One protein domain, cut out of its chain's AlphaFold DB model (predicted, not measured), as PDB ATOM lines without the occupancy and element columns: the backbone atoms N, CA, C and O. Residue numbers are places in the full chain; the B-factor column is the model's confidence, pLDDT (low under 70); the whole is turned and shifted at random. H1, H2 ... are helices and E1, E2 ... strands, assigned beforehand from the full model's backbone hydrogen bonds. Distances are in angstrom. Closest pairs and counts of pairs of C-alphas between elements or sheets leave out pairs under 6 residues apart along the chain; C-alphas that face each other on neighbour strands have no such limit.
ATOM      1  N   GLN A   5     -31.761  55.463 -43.543       56.53
ATOM      2  CA  GLN A   5     -33.192  55.701 -43.627       56.53
ATOM      3  C   GLN A   5     -33.848  55.439 -42.275       56.53
ATOM      4  O   GLN A   5     -33.533  54.464 -41.588       56.53
ATOM      5  N   ILE A   6     -34.786  56.308 -41.914       71.56
ATOM      6  CA  ILE A   6     -35.633  56.153 -40.735       71.56
ATOM      7  C   ILE A   6     -36.969  55.593 -41.206       71.56
ATOM      8  O   ILE A   6     -37.631  56.191 -42.050       71.56
ATOM      9  N   LEU A   7     -37.363  54.452 -40.660       75.00
ATOM     10  CA  LEU A   7     -38.649  53.821 -40.907       75.00
ATOM     11  C   LEU A   7     -39.504  53.963 -39.653       75.00
ATOM     12  O   LEU A   7     -39.045  53.674 -38.552       75.00
ATOM     13  N   VAL A   8     -40.751  54.391 -39.816       82.88
ATOM     14  CA  VAL A   8     -41.735  54.387 -38.730       82.88
ATOM     15  C   VAL A   8     -42.713  53.262 -39.030       82.88
ATOM     16  O   VAL A   8     -43.495  53.372 -39.969       82.88
ATOM     17  N   ILE A   9     -42.612  52.157 -38.299       83.06
ATOM     18  CA  ILE A   9     -43.356  50.918 -38.553       83.06
ATOM     19  C   ILE A   9     -44.562  50.827 -37.621       83.06
ATOM     20  O   ILE A   9     -44.464  51.153 -36.435       83.06
ATOM     21  N   SER A  10     -45.708  50.391 -38.149       82.81
ATOM     22  CA  SER A  10     -46.933  50.272 -37.359       82.81
ATOM     23  C   SER A  10     -46.768  49.246 -36.241       82.81
ATOM     24  O   SER A  10     -46.302  48.129 -36.451       82.81
ATOM     25  N   ARG A  11     -47.207  49.609 -35.030       82.19
ATOM     26  CA  ARG A  11     -47.173  48.706 -33.863       82.19
ATOM     27  C   ARG A  11     -48.189  47.569 -33.962       82.19
ATOM     28  O   ARG A  11     -48.110  46.614 -33.196       82.19
ATOM     29  N   GLN A  12     -49.174  47.702 -34.850       83.44
ATOM     30  CA  GLN A  12     -50.222  46.702 -35.061       83.44
ATOM     31  C   GLN A  12     -49.876  45.727 -36.190       83.44
ATOM     32  O   GLN A  12     -50.354  44.596 -36.180       83.44
ATOM     33  N   ASP A  13     -49.056  46.162 -37.148       83.12
ATOM     34  CA  ASP A  13     -48.650  45.387 -38.316       83.12
ATOM     35  C   ASP A  13     -47.234  45.802 -38.737       83.12
ATOM     36  O   ASP A  13     -47.031  46.840 -39.372       83.12
ATOM     37  N   ASN A  14     -46.247  44.980 -38.379       78.94
ATOM     38  CA  ASN A  14     -44.834  45.268 -38.624       78.94
ATOM     39  C   ASN A  14     -44.428  45.199 -40.108       78.94
ATOM     40  O   ASN A  14     -43.306  45.565 -40.449       78.94
ATOM     41  N   THR A  15     -45.340  44.795 -40.998       80.31
ATOM     42  CA  THR A  15     -45.141  44.816 -42.456       80.31
ATOM     43  C   THR A  15     -45.562  46.141 -43.101       80.31
ATOM     44  O   THR A  15     -45.453  46.300 -44.318       80.31
ATOM     45  N   LYS A  16     -46.044  47.118 -42.316       79.25
ATOM     46  CA  LYS A  16     -46.526  48.414 -42.815       79.25
ATOM     47  C   LYS A  16     -45.768  49.595 -42.223       79.25
ATOM     48  O   LYS A  16     -45.583  49.703 -41.012       79.25
ATOM     49  N   ILE A  17     -45.411  50.535 -43.095       81.69
ATOM     50  CA  ILE A  17     -44.946  51.868 -42.699       81.69
ATOM     51  C   ILE A  17     -46.165  52.694 -42.261       81.69
ATOM     52  O   ILE A  17     -47.203  52.674 -42.923       81.69
ATOM     53  N   CYS A  18     -46.036  53.412 -41.147       80.25
ATOM     54  CA  CYS A  18     -47.072  54.288 -40.616       80.25
ATOM     55  C   CYS A  18     -47.427  55.416 -41.586       80.25
ATOM     56  O   CYS A  18     -46.555  56.053 -42.182       80.25
ATOM     57  N   SER A  19     -48.720  55.725 -41.666       70.75
ATOM     58  CA  SER A  19     -49.191  56.941 -42.333       70.75
ATOM     59  C   SER A  19     -48.909  58.188 -41.487       70.75
ATOM     60  O   SER A  19     -48.685  58.116 -40.278       70.75
ATOM     61  N   VAL A  20     -48.949  59.370 -42.111       65.69
ATOM     62  CA  VAL A  20     -48.758  60.645 -41.401       65.69
ATOM     63  C   VAL A  20     -49.802  60.790 -40.286       65.69
ATOM     64  O   VAL A  20     -51.001  60.827 -40.553       65.69
ATOM     65  N   GLY A  21     -49.337  60.898 -39.038       70.69
ATOM     66  CA  GLY A  21     -50.182  61.025 -37.842       70.69
ATOM     67  C   GLY A  21     -50.475  59.709 -37.110       70.69
ATOM     68  O   GLY A  21     -51.066  59.741 -36.032       70.69
ATOM     69  N   GLU A  22     -50.041  58.568 -37.646       75.44
ATOM     70  CA  GLU A  22     -50.155  57.258 -37.001       75.44
ATOM     71  C   GLU A  22     -48.982  57.019 -36.029       75.44
ATOM     72  O   GLU A  22     -47.842  57.401 -36.300       75.44
ATOM     73  N   GLN A  23     -49.252  56.403 -34.873       77.19
ATOM     74  CA  GLN A  23     -48.202  56.041 -33.917       77.19
ATOM     75  C   GLN A  23     -47.510  54.740 -34.336       77.19
ATOM     76  O   GLN A  23     -48.151  53.693 -34.431       77.19
ATOM     77  N   GLY A  24     -46.189  54.805 -34.493       87.25
ATOM     78  CA  GLY A  24     -45.341  53.669 -34.841       87.25
ATOM     79  C   GLY A  24     -44.074  53.579 -34.000       87.25
ATOM     80  O   GLY A  24     -43.788  54.440 -33.166       87.25
ATOM     81  N   GLU A  25     -43.312  52.519 -34.235       82.19
ATOM     82  CA  GLU A  25     -41.966  52.319 -33.704       82.19
ATOM     83  C   GLU A  25     -40.920  52.758 -34.730       82.19
ATOM     84  O   GLU A  25     -41.089  52.566 -35.933       82.19
ATOM     85  N   ILE A  26     -39.845  53.387 -34.252       78.44
ATOM     86  CA  ILE A  26     -38.786  53.932 -35.105       78.44
ATOM     87  C   ILE A  26     -37.707  52.871 -35.306       78.44
ATOM     88  O   ILE A  26     -37.081  52.425 -34.347       78.44
ATOM     89  N   TYR A  27     -37.448  52.540 -36.564       73.62
ATOM     90  CA  TYR A  27     -36.365  51.677 -37.012       73.62
ATOM     91  C   TYR A  27     -35.398  52.481 -37.883       73.62
ATOM     92  O   TYR A  27     -35.793  53.411 -38.586       73.62
ATOM     93  N   PHE A  28     -34.122  52.115 -37.855       63.38
ATOM     94  CA  PHE A  28     -33.097  52.699 -38.715       63.38
ATOM     95  C   PHE A  28     -32.562  51.607 -39.632       63.38
ATOM     96  O   PHE A  28     -32.202  50.535 -39.148       63.38
ATOM     97  N   ARG A  29     -32.477  51.874 -40.936       63.25
ATOM     98  CA  ARG A  29     -31.750  51.017 -41.881       63.25
ATOM     99  C   ARG A  29     -30.646  51.802 -42.572       63.25
ATOM    100  O   ARG A  29     -30.843  52.974 -42.859       63.25
ATOM    101  N   ALA A  30     -29.502  51.185 -42.845       55.75
ATOM    102  CA  ALA A  30     -28.403  51.824 -43.561       55.75
ATOM    103  C   ALA A  30     -27.648  50.815 -44.421       55.75
ATOM    104  O   ALA A  30     -27.611  49.636 -44.074       55.75
ATOM    105  N   ALA A  31     -26.986  51.290 -45.480       50.72
ATOM    106  CA  ALA A  31     -26.190  50.451 -46.387       50.72
ATOM    107  C   ALA A  31     -25.022  49.709 -45.698       50.72
ATOM    108  O   ALA A  31     -24.485  48.758 -46.250       50.72
ATOM    109  N   ALA A  32     -24.636  50.126 -44.486       51.03
ATOM    110  CA  ALA A  32     -23.561  49.521 -43.698       51.03
ATOM    111  C   ALA A  32     -24.050  48.777 -42.438       51.03
ATOM    112  O   ALA A  32     -23.256  48.532 -41.529       51.03
ATOM    113  N   LEU A  33     -25.346  48.461 -42.323       59.84
ATOM    114  CA  LEU A  33     -25.824  47.626 -41.218       59.84
ATOM    115  C   LEU A  33     -25.472  46.167 -41.477       59.84
ATOM    116  O   LEU A  33     -25.820  45.627 -42.523       59.84
ATOM    117  N   ALA A  34     -24.803  45.548 -40.506       66.50
ATOM    118  CA  ALA A  34     -24.521  44.122 -40.542       66.50
ATOM    119  C   ALA A  34     -25.819  43.298 -40.620       66.50
ATOM    120  O   ALA A  34     -26.844  43.696 -40.071       66.50
ATOM    121  N   GLU A  35     -25.765  42.137 -41.265       69.62
ATOM    122  CA  GLU A  35     -26.876  41.180 -41.304       69.62
ATOM    123  C   GLU A  35     -26.985  40.350 -40.026       69.62
ATOM    124  O   GLU A  35     -28.052  39.844 -39.691       69.62
ATOM    125  N   GLY A  36     -25.872  40.168 -39.323       74.44
ATOM    126  CA  GLY A  36     -25.808  39.243 -38.208       74.44
ATOM    127  C   GLY A  36     -24.405  39.063 -37.669       74.44
ATOM    128  O   GLY A  36     -23.449  39.676 -38.145       74.44
ATOM    129  N   TYR A  37     -24.283  38.186 -36.681       79.31
ATOM    130  CA  TYR A  37     -23.001  37.667 -36.229       79.31
ATOM    131  C   TYR A  37     -22.580  36.512 -37.133       79.31
ATOM    132  O   TYR A  37     -23.348  35.570 -37.353       79.31
ATOM    133  N   LEU A  38     -21.357  36.577 -37.657       77.50
ATOM    134  CA  LEU A  38     -20.826  35.516 -38.503       77.50
ATOM    135  C   LEU A  38     -20.773  34.196 -37.722       77.50
ATOM    136  O   LEU A  38     -20.185  34.132 -36.649       77.50
ATOM    137  N   GLY A  39     -21.381  33.137 -38.260       72.25
ATOM    138  CA  GLY A  39     -21.328  31.798 -37.661       72.25
ATOM    139  C   GLY A  39     -22.143  31.610 -36.373       72.25
ATOM    140  O   GLY A  39     -22.133  30.509 -35.824       72.25
ATOM    141  N   ASP A  40     -22.886  32.623 -35.917       79.25
ATOM    142  CA  ASP A  40     -23.721  32.557 -34.712       79.25
ATOM    143  C   ASP A  40     -25.189  32.902 -35.044       79.25
ATOM    144  O   ASP A  40     -25.639  34.046 -34.879       79.25
ATOM    145  N   PRO A  41     -25.973  31.925 -35.547       78.19
ATOM    146  CA  PRO A  41     -27.368  32.149 -35.919       78.19
ATOM    147  C   PRO A  41     -28.252  32.456 -34.705       78.19
ATOM    148  O   PRO A  41     -29.248  33.164 -34.839       78.19
ATOM    149  N   GLN A  42     -27.888  31.966 -33.515       80.44
ATOM    150  CA  GLN A  42     -28.664  32.190 -32.298       80.44
ATOM    151  C   GLN A  42     -28.550  33.647 -31.842       80.44
ATOM    152  O   GLN A  42     -29.563  34.304 -31.610       80.44
ATOM    153  N   LYS A  43     -27.328  34.181 -31.774       78.94
ATOM    154  CA  LYS A  43     -27.076  35.583 -31.423       78.94
ATOM    155  C   LYS A  43     -27.525  36.542 -32.519       78.94
ATOM    156  O   LYS A  43     -27.959  37.652 -32.218       78.94
ATOM    157  N   THR A  44     -27.468  36.111 -33.780       79.12
ATOM    158  CA  THR A  44     -28.068  36.847 -34.899       79.12
ATOM    159  C   THR A  44     -29.570  36.999 -34.692       79.12
ATOM    160  O   THR A  44     -30.042  38.126 -34.627       79.12
ATOM    161  N   ALA A  45     -30.302  35.906 -34.462       81.25
ATOM    162  CA  ALA A  45     -31.741  35.959 -34.203       81.25
ATOM    163  C   ALA A  45     -32.113  36.750 -32.931       81.25
ATOM    164  O   ALA A  45     -33.216  37.279 -32.834       81.25
ATOM    165  N   GLU A  46     -31.213  36.838 -31.945       82.12
ATOM    166  CA  GLU A  46     -31.436  37.627 -30.727       82.12
ATOM    167  C   GLU A  46     -31.257  39.141 -30.948       82.12
ATOM    168  O   GLU A  46     -31.913  39.948 -30.287       82.12
ATOM    169  N   LYS A  47     -30.322  39.545 -31.820       77.69
ATOM    170  CA  LYS A  47     -29.881  40.947 -31.959       77.69
ATOM    171  C   LYS A  47     -30.290  41.612 -33.271       77.69
ATOM    172  O   LYS A  47     -30.243  42.838 -33.346       77.69
ATOM    173  N   PHE A  48     -30.659  40.831 -34.276       77.62
ATOM    174  CA  PHE A  48     -31.046  41.290 -35.603       77.62
ATOM    175  C   PHE A  48     -32.477  40.871 -35.897       77.62
ATOM    176  O   PHE A  48     -32.995  39.901 -35.345       77.62
ATOM    177  N   VAL A  49     -33.121  41.645 -36.760       75.00
ATOM    178  CA  VAL A  49     -34.507  41.428 -37.145       75.00
ATOM    179  C   VAL A  49     -34.592  41.478 -38.659       75.00
ATOM    180  O   VAL A  49     -34.044  42.397 -39.272       75.00
ATOM    181  N   ASP A  50     -35.270  40.495 -39.244       73.75
ATOM    182  CA  ASP A  50     -35.507  40.451 -40.682       73.75
ATOM    183  C   ASP A  50     -36.291  41.683 -41.141       73.75
ATOM    184  O   ASP A  50     -37.168  42.201 -40.442       73.75
ATOM    185  N   ASN A  51     -36.004  42.148 -42.355       69.06
ATOM    186  CA  ASN A  51     -36.723  43.278 -42.915       69.06
ATOM    187  C   ASN A  51     -38.110  42.823 -43.389       69.06
ATOM    188  O   ASN A  51     -38.248  42.187 -44.431       69.06
ATOM    189  N   TRP A  52     -39.150  43.188 -42.643       74.31
ATOM    190  CA  TRP A  52     -40.540  42.819 -42.931       74.31
ATOM    191  C   TRP A  52     -41.116  43.404 -44.229       74.31
ATOM    192  O   TRP A  52     -42.188  42.983 -44.658       74.31
ATOM    193  N   LEU A  53     -40.443  44.384 -44.843       65.56
ATOM    194  CA  LEU A  53     -40.920  45.093 -46.036       65.56
ATOM    195  C   LEU A  53     -40.425  44.479 -47.352       65.56
ATOM    196  O   LEU A  53     -40.783  44.968 -48.424       65.56
ATOM    197  N   VAL A  54     -39.569  43.459 -47.291       63.81
ATOM    198  CA  VAL A  54     -38.975  42.822 -48.471       63.81
ATOM    199  C   VAL A  54     -39.072  41.306 -48.372       63.81
ATOM    200  O   VAL A  54     -39.185  40.732 -47.291       63.81
ATOM    201  N   ASP A  55     -39.003  40.645 -49.522       64.44
ATOM    202  CA  ASP A  55     -38.793  39.204 -49.565       64.44
ATOM    203  C   ASP A  55     -37.327  38.914 -49.207       64.44
ATOM    204  O   ASP A  55     -36.443  39.027 -50.053       64.44
ATOM    205  N   ASN A  56     -37.059  38.562 -47.945       62.34
ATOM    206  CA  ASN A  56     -35.699  38.283 -47.458       62.34
ATOM    207  C   ASN A  56     -35.038  37.078 -48.168       62.34
ATOM    208  O   ASN A  56     -33.820  36.917 -48.088       62.34
ATOM    209  N   ALA A  57     -35.803  36.253 -48.902       60.09
ATOM    210  CA  ALA A  57     -35.254  35.202 -49.760       60.09
ATOM    211  C   ALA A  57     -34.777  35.734 -51.127       60.09
ATOM    212  O   ALA A  57     -33.898  35.133 -51.745       60.09
ATOM    213  N   LYS A  58     -35.308  36.872 -51.593       49.69
ATOM    214  CA  LYS A  58     -34.890  37.581 -52.814       49.69
ATOM    215  C   LYS A  58     -33.985  38.747 -52.436       49.69
ATOM    216  O   LYS A  58     -34.388  39.907 -52.437       49.69
ATOM    217  N   ARG A  59     -32.758  38.407 -52.053       52.94
ATOM    218  CA  ARG A  59     -31.762  39.365 -51.561       52.94
ATOM    219  C   ARG A  59     -31.431  40.408 -52.646       52.94
ATOM    220  O   ARG A  59     -30.983  40.008 -53.718       52.94
ATOM    221  N   PRO A  60     -31.608  41.717 -52.383       41.59
ATOM    222  CA  PRO A  60     -31.259  42.766 -53.342       41.59
ATOM    223  C   PRO A  60     -29.756  43.088 -53.381       41.59
ATOM    224  O   PRO A  60     -29.303  43.723 -54.323       41.59
ATOM    225  N   TRP A  61     -28.977  42.640 -52.388       44.56
ATOM    226  CA  TRP A  61     -27.565  43.000 -52.229       44.56
ATOM    227  C   TRP A  61     -26.701  41.732 -52.167       44.56
ATOM    228  O   TRP A  61     -26.924  40.898 -51.291       44.56
ATOM    229  N   PRO A  62     -25.710  41.559 -53.058       44.41
ATOM    230  CA  PRO A  62     -24.800  40.406 -53.043       44.41
ATOM    231  C   PRO A  62     -23.599  40.582 -52.099       44.41
ATOM    232  O   PRO A  62     -22.651  39.805 -52.156       44.41
ATOM    233  N   VAL A  63     -23.603  41.616 -51.255       49.09
ATOM    234  CA  VAL A  63     -22.561  41.878 -50.254       49.09
ATOM    235  C   VAL A  63     -23.213  42.243 -48.935       49.09
ATOM    236  O   VAL A  63     -23.716  43.347 -48.746       49.09
ATOM    237  N   SER A  64     -23.189  41.278 -48.029       56.91
ATOM    238  CA  SER A  64     -23.819  41.353 -46.723       56.91
ATOM    239  C   SER A  64     -22.747  41.506 -45.649       56.91
ATOM    240  O   SER A  64     -21.975  40.569 -45.434       56.91
ATOM    241  N   PRO A  65     -22.629  42.666 -44.981       62.59
ATOM    242  CA  PRO A  65     -21.654  42.820 -43.912       62.59
ATOM    243  C   PRO A  65     -22.044  41.939 -42.716       62.59
ATOM    244  O   PRO A  65     -23.211  41.881 -42.336       62.59
ATOM    245  N   TYR A  66     -21.074  41.274 -42.087       70.44
ATOM    246  CA  TYR A  66     -21.280  40.505 -40.853       70.44
ATOM    247  C   TYR A  66     -20.471  41.102 -39.704       70.44
ATOM    248  O   TYR A  66     -19.387  41.653 -39.897       70.44
ATOM    249  N   VAL A  67     -20.987  40.966 -38.484       75.38
ATOM    250  CA  VAL A  67     -20.224  41.230 -37.266       75.38
ATOM    251  C   VAL A  67     -19.330  40.028 -37.001       75.38
ATOM    252  O   VAL A  67     -19.821  38.932 -36.733       75.38
ATOM    253  N   VAL A  68     -18.022  40.256 -37.043       76.38
ATOM    254  CA  VAL A  68     -17.000  39.283 -36.650       76.38
ATOM    255  C   VAL A  68     -16.481  39.693 -35.268       76.38
ATOM    256  O   VAL A  68     -15.668  40.614 -35.179       76.38
ATOM    257  N   PRO A  69     -16.977  39.089 -34.173       70.81
ATOM    258  CA  PRO A  69     -16.569  39.476 -32.825       70.81
ATOM    259  C   PRO A  69     -15.141  39.017 -32.504       70.81
ATOM    260  O   PRO A  69     -14.438  39.700 -31.762       70.81
ATOM    261  N   GLU A  70     -14.696  37.901 -33.089       79.50
ATOM    262  CA  GLU A  70     -13.339  37.378 -32.942       79.50
ATOM    263  C   GLU A  70     -12.757  36.953 -34.294       79.50
ATOM    264  O   GLU A  70     -13.384  36.219 -35.054       79.50
ATOM    265  N   ILE A  71     -11.505  37.336 -34.575       78.00
ATOM    266  CA  ILE A  71     -10.803  36.951 -35.818       78.00
ATOM    267  C   ILE A  71     -10.699  35.420 -35.981       78.00
ATOM    268  O   ILE A  71     -10.619  34.902 -37.091       78.00
ATOM    269  N   SER A  72     -10.723  34.680 -34.867       80.06
ATOM    270  CA  SER A  72     -10.685  33.216 -34.842       80.06
ATOM    271  C   SER A  72     -11.927  32.578 -35.485       80.06
ATOM    272  O   SER A  72     -11.846  31.473 -36.019       80.06
ATOM    273  N   GLU A  73     -13.081  33.249 -35.433       77.12
ATOM    274  CA  GLU A  73     -14.320  32.807 -36.081       77.12
ATOM    275  C   GLU A  73     -14.254  33.004 -37.590       77.12
ATOM    276  O   GLU A  73     -14.660  32.117 -38.335       77.12
ATOM    277  N   TRP A  74     -13.661  34.114 -38.033       74.88
ATOM    278  CA  TRP A  74     -13.407  34.367 -39.448       74.88
ATOM    279  C   TRP A  74     -12.493  33.309 -40.062       74.88
ATOM    280  O   TRP A  74     -12.855  32.698 -41.062       74.88
ATOM    281  N   ASN A  75     -11.362  33.012 -39.419       77.88
ATOM    282  CA  ASN A  75     -10.435  31.992 -39.914       77.88
ATOM    283  C   ASN A  75     -11.097  30.607 -39.994       77.88
ATOM    284  O   ASN A  75     -10.945  29.909 -40.991       77.88
ATOM    285  N   ARG A  76     -11.895  30.227 -38.983       78.31
ATOM    286  CA  ARG A  76     -12.669  28.973 -39.009       78.31
ATOM    287  C   ARG A  76     -13.701  28.946 -40.135       78.31
ATOM    288  O   ARG A  76     -13.916  27.897 -40.736       78.31
ATOM    289  N   TRP A  77     -14.360  30.072 -40.400       74.50
ATOM    290  CA  TRP A  77     -15.314  30.190 -41.498       74.50
ATOM    291  C   TRP A  77     -14.617  30.060 -42.858       74.50
ATOM    292  O   TRP A  77     -15.060  29.258 -43.675       74.50
ATOM    293  N   LEU A  78     -13.492  30.756 -43.062       70.94
ATOM    294  CA  LEU A  78     -12.665  30.649 -44.267       70.94
ATOM    295  C   LEU A  78     -12.201  29.211 -44.515       70.94
ATOM    296  O   LEU A  78     -12.383  28.691 -45.612       70.94
ATOM    297  N   GLU A  79     -11.677  28.533 -43.489       75.50
ATOM    298  CA  GLU A  79     -11.272  27.124 -43.575       75.50
ATOM    299  C   GLU A  79     -12.445  26.217 -43.972       75.50
ATOM    300  O   GLU A  79     -12.302  25.360 -44.844       75.50
ATOM    301  N   ALA A  80     -13.623  26.422 -43.374       72.88
ATOM    302  CA  ALA A  80     -14.820  25.645 -43.691       72.88
ATOM    303  C   ALA A  80     -15.322  25.869 -45.128       72.88
ATOM    304  O   ALA A  80     -15.924  24.962 -45.703       72.88
ATOM    305  N   GLN A  81     -15.088  27.054 -45.698       63.81
ATOM    306  CA  GLN A  81     -15.432  27.387 -47.083       63.81
ATOM    307  C   GLN A  81     -14.278  27.151 -48.076       63.81
ATOM    308  O   GLN A  81     -14.463  27.328 -49.277       63.81
ATOM    309  N   ASN A  82     -13.108  26.707 -47.601       67.50
ATOM    310  CA  ASN A  82     -11.886  26.561 -48.396       67.50
ATOM    311  C   ASN A  82     -11.475  27.875 -49.100       67.50
ATOM    312  O   ASN A  82     -11.217  27.908 -50.307       67.50
ATOM    313  N   HIS A  83     -11.444  28.963 -48.331       63.62
ATOM    314  CA  HIS A  83     -11.105  30.317 -48.772       63.62
ATOM    315  C   HIS A  83      -9.826  30.832 -48.089       63.62
ATOM    316  O   HIS A  83      -9.483  30.404 -46.984       63.62
ATOM    317  N   GLU A  84      -9.112  31.748 -48.748       62.19
ATOM    318  CA  GLU A  84      -7.909  32.407 -48.213       62.19
ATOM    319  C   GLU A  84      -8.262  33.778 -47.610       62.19
ATOM    320  O   GLU A  84      -9.155  34.468 -48.099       62.19
ATOM    321  N   ASP A  85      -7.558  34.191 -46.551       69.75
ATOM    322  CA  ASP A  85      -7.760  35.516 -45.946       69.75
ATOM    323  C   ASP A  85      -7.147  36.621 -46.822       69.75
ATOM    324  O   ASP A  85      -6.093  36.442 -47.437       69.75
ATOM    325  N   ILE A  86      -7.786  37.791 -46.852       71.06
ATOM    326  CA  ILE A  86      -7.347  38.948 -47.643       71.06
ATOM    327  C   ILE A  86      -6.829  40.034 -46.698       71.06
ATOM    328  O   ILE A  86      -7.534  40.465 -45.787       71.06
ATOM    329  N   GLU A  87      -5.621  40.551 -46.938       70.44
ATOM    330  CA  GLU A  87      -5.120  41.702 -46.179       70.44
ATOM    331  C   GLU A  87      -5.935  42.973 -46.482       70.44
ATOM    332  O   GLU A  87      -6.090  43.404 -47.628       70.44
ATOM    333  N   ASP A  88      -6.443  43.598 -45.423       72.19
ATOM    334  CA  ASP A  88      -7.115  44.894 -45.441       72.19
ATOM    335  C   ASP A  88      -6.784  45.588 -44.121       72.19
ATOM    336  O   ASP A  88      -6.939  44.989 -43.055       72.19
ATOM    337  N   GLU A  89      -6.313  46.831 -44.187       74.81
ATOM    338  CA  GLU A  89      -5.993  47.621 -42.992       74.81
ATOM    339  C   GLU A  89      -7.264  48.009 -42.221       74.81
ATOM    340  O   GLU A  89      -7.209  48.255 -41.017       74.81
ATOM    341  N   GLY A  90      -8.421  48.002 -42.898       71.25
ATOM    342  CA  GLY A  90      -9.697  48.397 -42.320       71.25
ATOM    343  C   GLY A  90      -9.770  49.894 -42.002       71.25
ATOM    344  O   GLY A  90      -8.821  50.659 -42.159       71.25
ATOM    345  N   VAL A  91     -10.949  50.339 -41.580       69.06
ATOM    346  CA  VAL A  91     -11.210  51.721 -41.168       69.06
ATOM    347  C   VAL A  91     -11.764  51.711 -39.753       69.06
ATOM    348  O   VAL A  91     -12.826  51.140 -39.500       69.06
ATOM    349  N   GLU A  92     -11.063  52.361 -38.827       70.50
ATOM    350  CA  GLU A  92     -11.538  52.529 -37.454       70.50
ATOM    351  C   GLU A  92     -12.790  53.418 -37.413       70.50
ATOM    352  O   GLU A  92     -12.807  54.555 -37.890       70.50
ATOM    353  N   MET A  93     -13.855  52.895 -36.812       57.06
ATOM    354  CA  MET A  93     -15.128  53.569 -36.582       57.06
ATOM    355  C   MET A  93     -15.555  53.360 -35.125       57.06
ATOM    356  O   MET A  93     -16.395  52.520 -34.802       57.06
ATOM    357  N   GLY A  94     -14.958  54.141 -34.221       71.69
ATOM    358  CA  GLY A  94     -15.204  54.017 -32.783       71.69
ATOM    359  C   GLY A  94     -14.652  52.694 -32.234       71.69
ATOM    360  O   GLY A  94     -13.465  52.439 -32.412       71.69
ATOM    361  N   PRO A  95     -15.461  51.850 -31.560       73.19
ATOM    362  CA  PRO A  95     -15.007  50.557 -31.038       73.19
ATOM    363  C   PRO A  95     -14.936  49.448 -32.105       73.19
ATOM    364  O   PRO A  95     -14.637  48.305 -31.770       73.19
ATOM    365  N   THR A  96     -15.262  49.745 -33.364       65.69
ATOM    366  CA  THR A  96     -15.338  48.766 -34.454       65.69
ATOM    367  C   THR A  96     -14.354  49.129 -35.557       65.69
ATOM    368  O   THR A  96     -14.168  50.304 -35.858       65.69
ATOM    369  N   VAL A  97     -13.749  48.125 -36.190       71.50
ATOM    370  CA  VAL A  97     -12.959  48.299 -37.413       71.50
ATOM    371  C   VAL A  97     -13.758  47.723 -38.573       71.50
ATOM    372  O   VAL A  97     -14.171  46.565 -38.531       71.50
ATOM    373  N   VAL A  98     -14.011  48.540 -39.593       69.38
ATOM    374  CA  VAL A  98     -14.759  48.141 -40.788       69.38
ATOM    375  C   VAL A  98     -13.772  47.742 -41.870       69.38
ATOM    376  O   VAL A  98     -12.994  48.572 -42.334       69.38
ATOM    377  N   TYR A  99     -13.827  46.486 -42.302       68.56
ATOM    378  CA  TYR A  99     -13.004  45.985 -43.397       68.56
ATOM    379  C   TYR A  99     -13.859  45.866 -44.654       68.56
ATOM    380  O   TYR A  99     -14.845  45.132 -44.685       68.56
TER     381      TYR A  99
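What this domain is: This is residues 5 to 99 of the 452 residues of a protein of Fusarium kuroshium (UniProt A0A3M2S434). This is a loose, elongated part with little regular structure: hairpin E1-E2 lies towards one end, helix H2 and the small hairpin E3-E4 towards the other, with short helix H1 and long loops between. Residues 55 to 60 stick out. The printed part has 95 residues, 37 of them in named elements, in the order E1, E2, H1, H2, E3, E4: class mixed, both two-stranded sheets antiparallel. The radius of gyration of the C-alphas is 16.7 A, the spans 51 by 29 by 23 A.

How they stand to each other: E1, residues 5 to 10, and E2, residues 24 to 30, form an antiparallel hairpin at 151 degrees; N 7 and O 27 are 2.8 A apart, within hydrogen-bond range. H1, residues 41 to 47, and H2, residues 71 to 81, are apart; in both, every O i to N i+4 pair is within hydrogen-bond range. Residues 36 to 37 pair parallel with 66 to 67. E3, residues 91 to 93, and E4, residues 96 to 98, form an antiparallel hairpin at 144 degrees; N 91 and O 98 are 2.8 A apart.

Where its parts are: E1 begins at C-alpha 5 (-33.192, 55.701, -43.627); E2 is 19.1 A long, H2 15.5 A. E4 ends at C-alpha 98 (-14.759, 48.141, -40.788).

The domain as a whole: The farthest C-alphas, Gly 21 and Asn 82, are 52.6 A apart. The printed part has no cut; links E1 to E2 and H1 to H2 are long. The pLDDT is under 70 in 34 residues, among them 28 to 35 and 53 to 65.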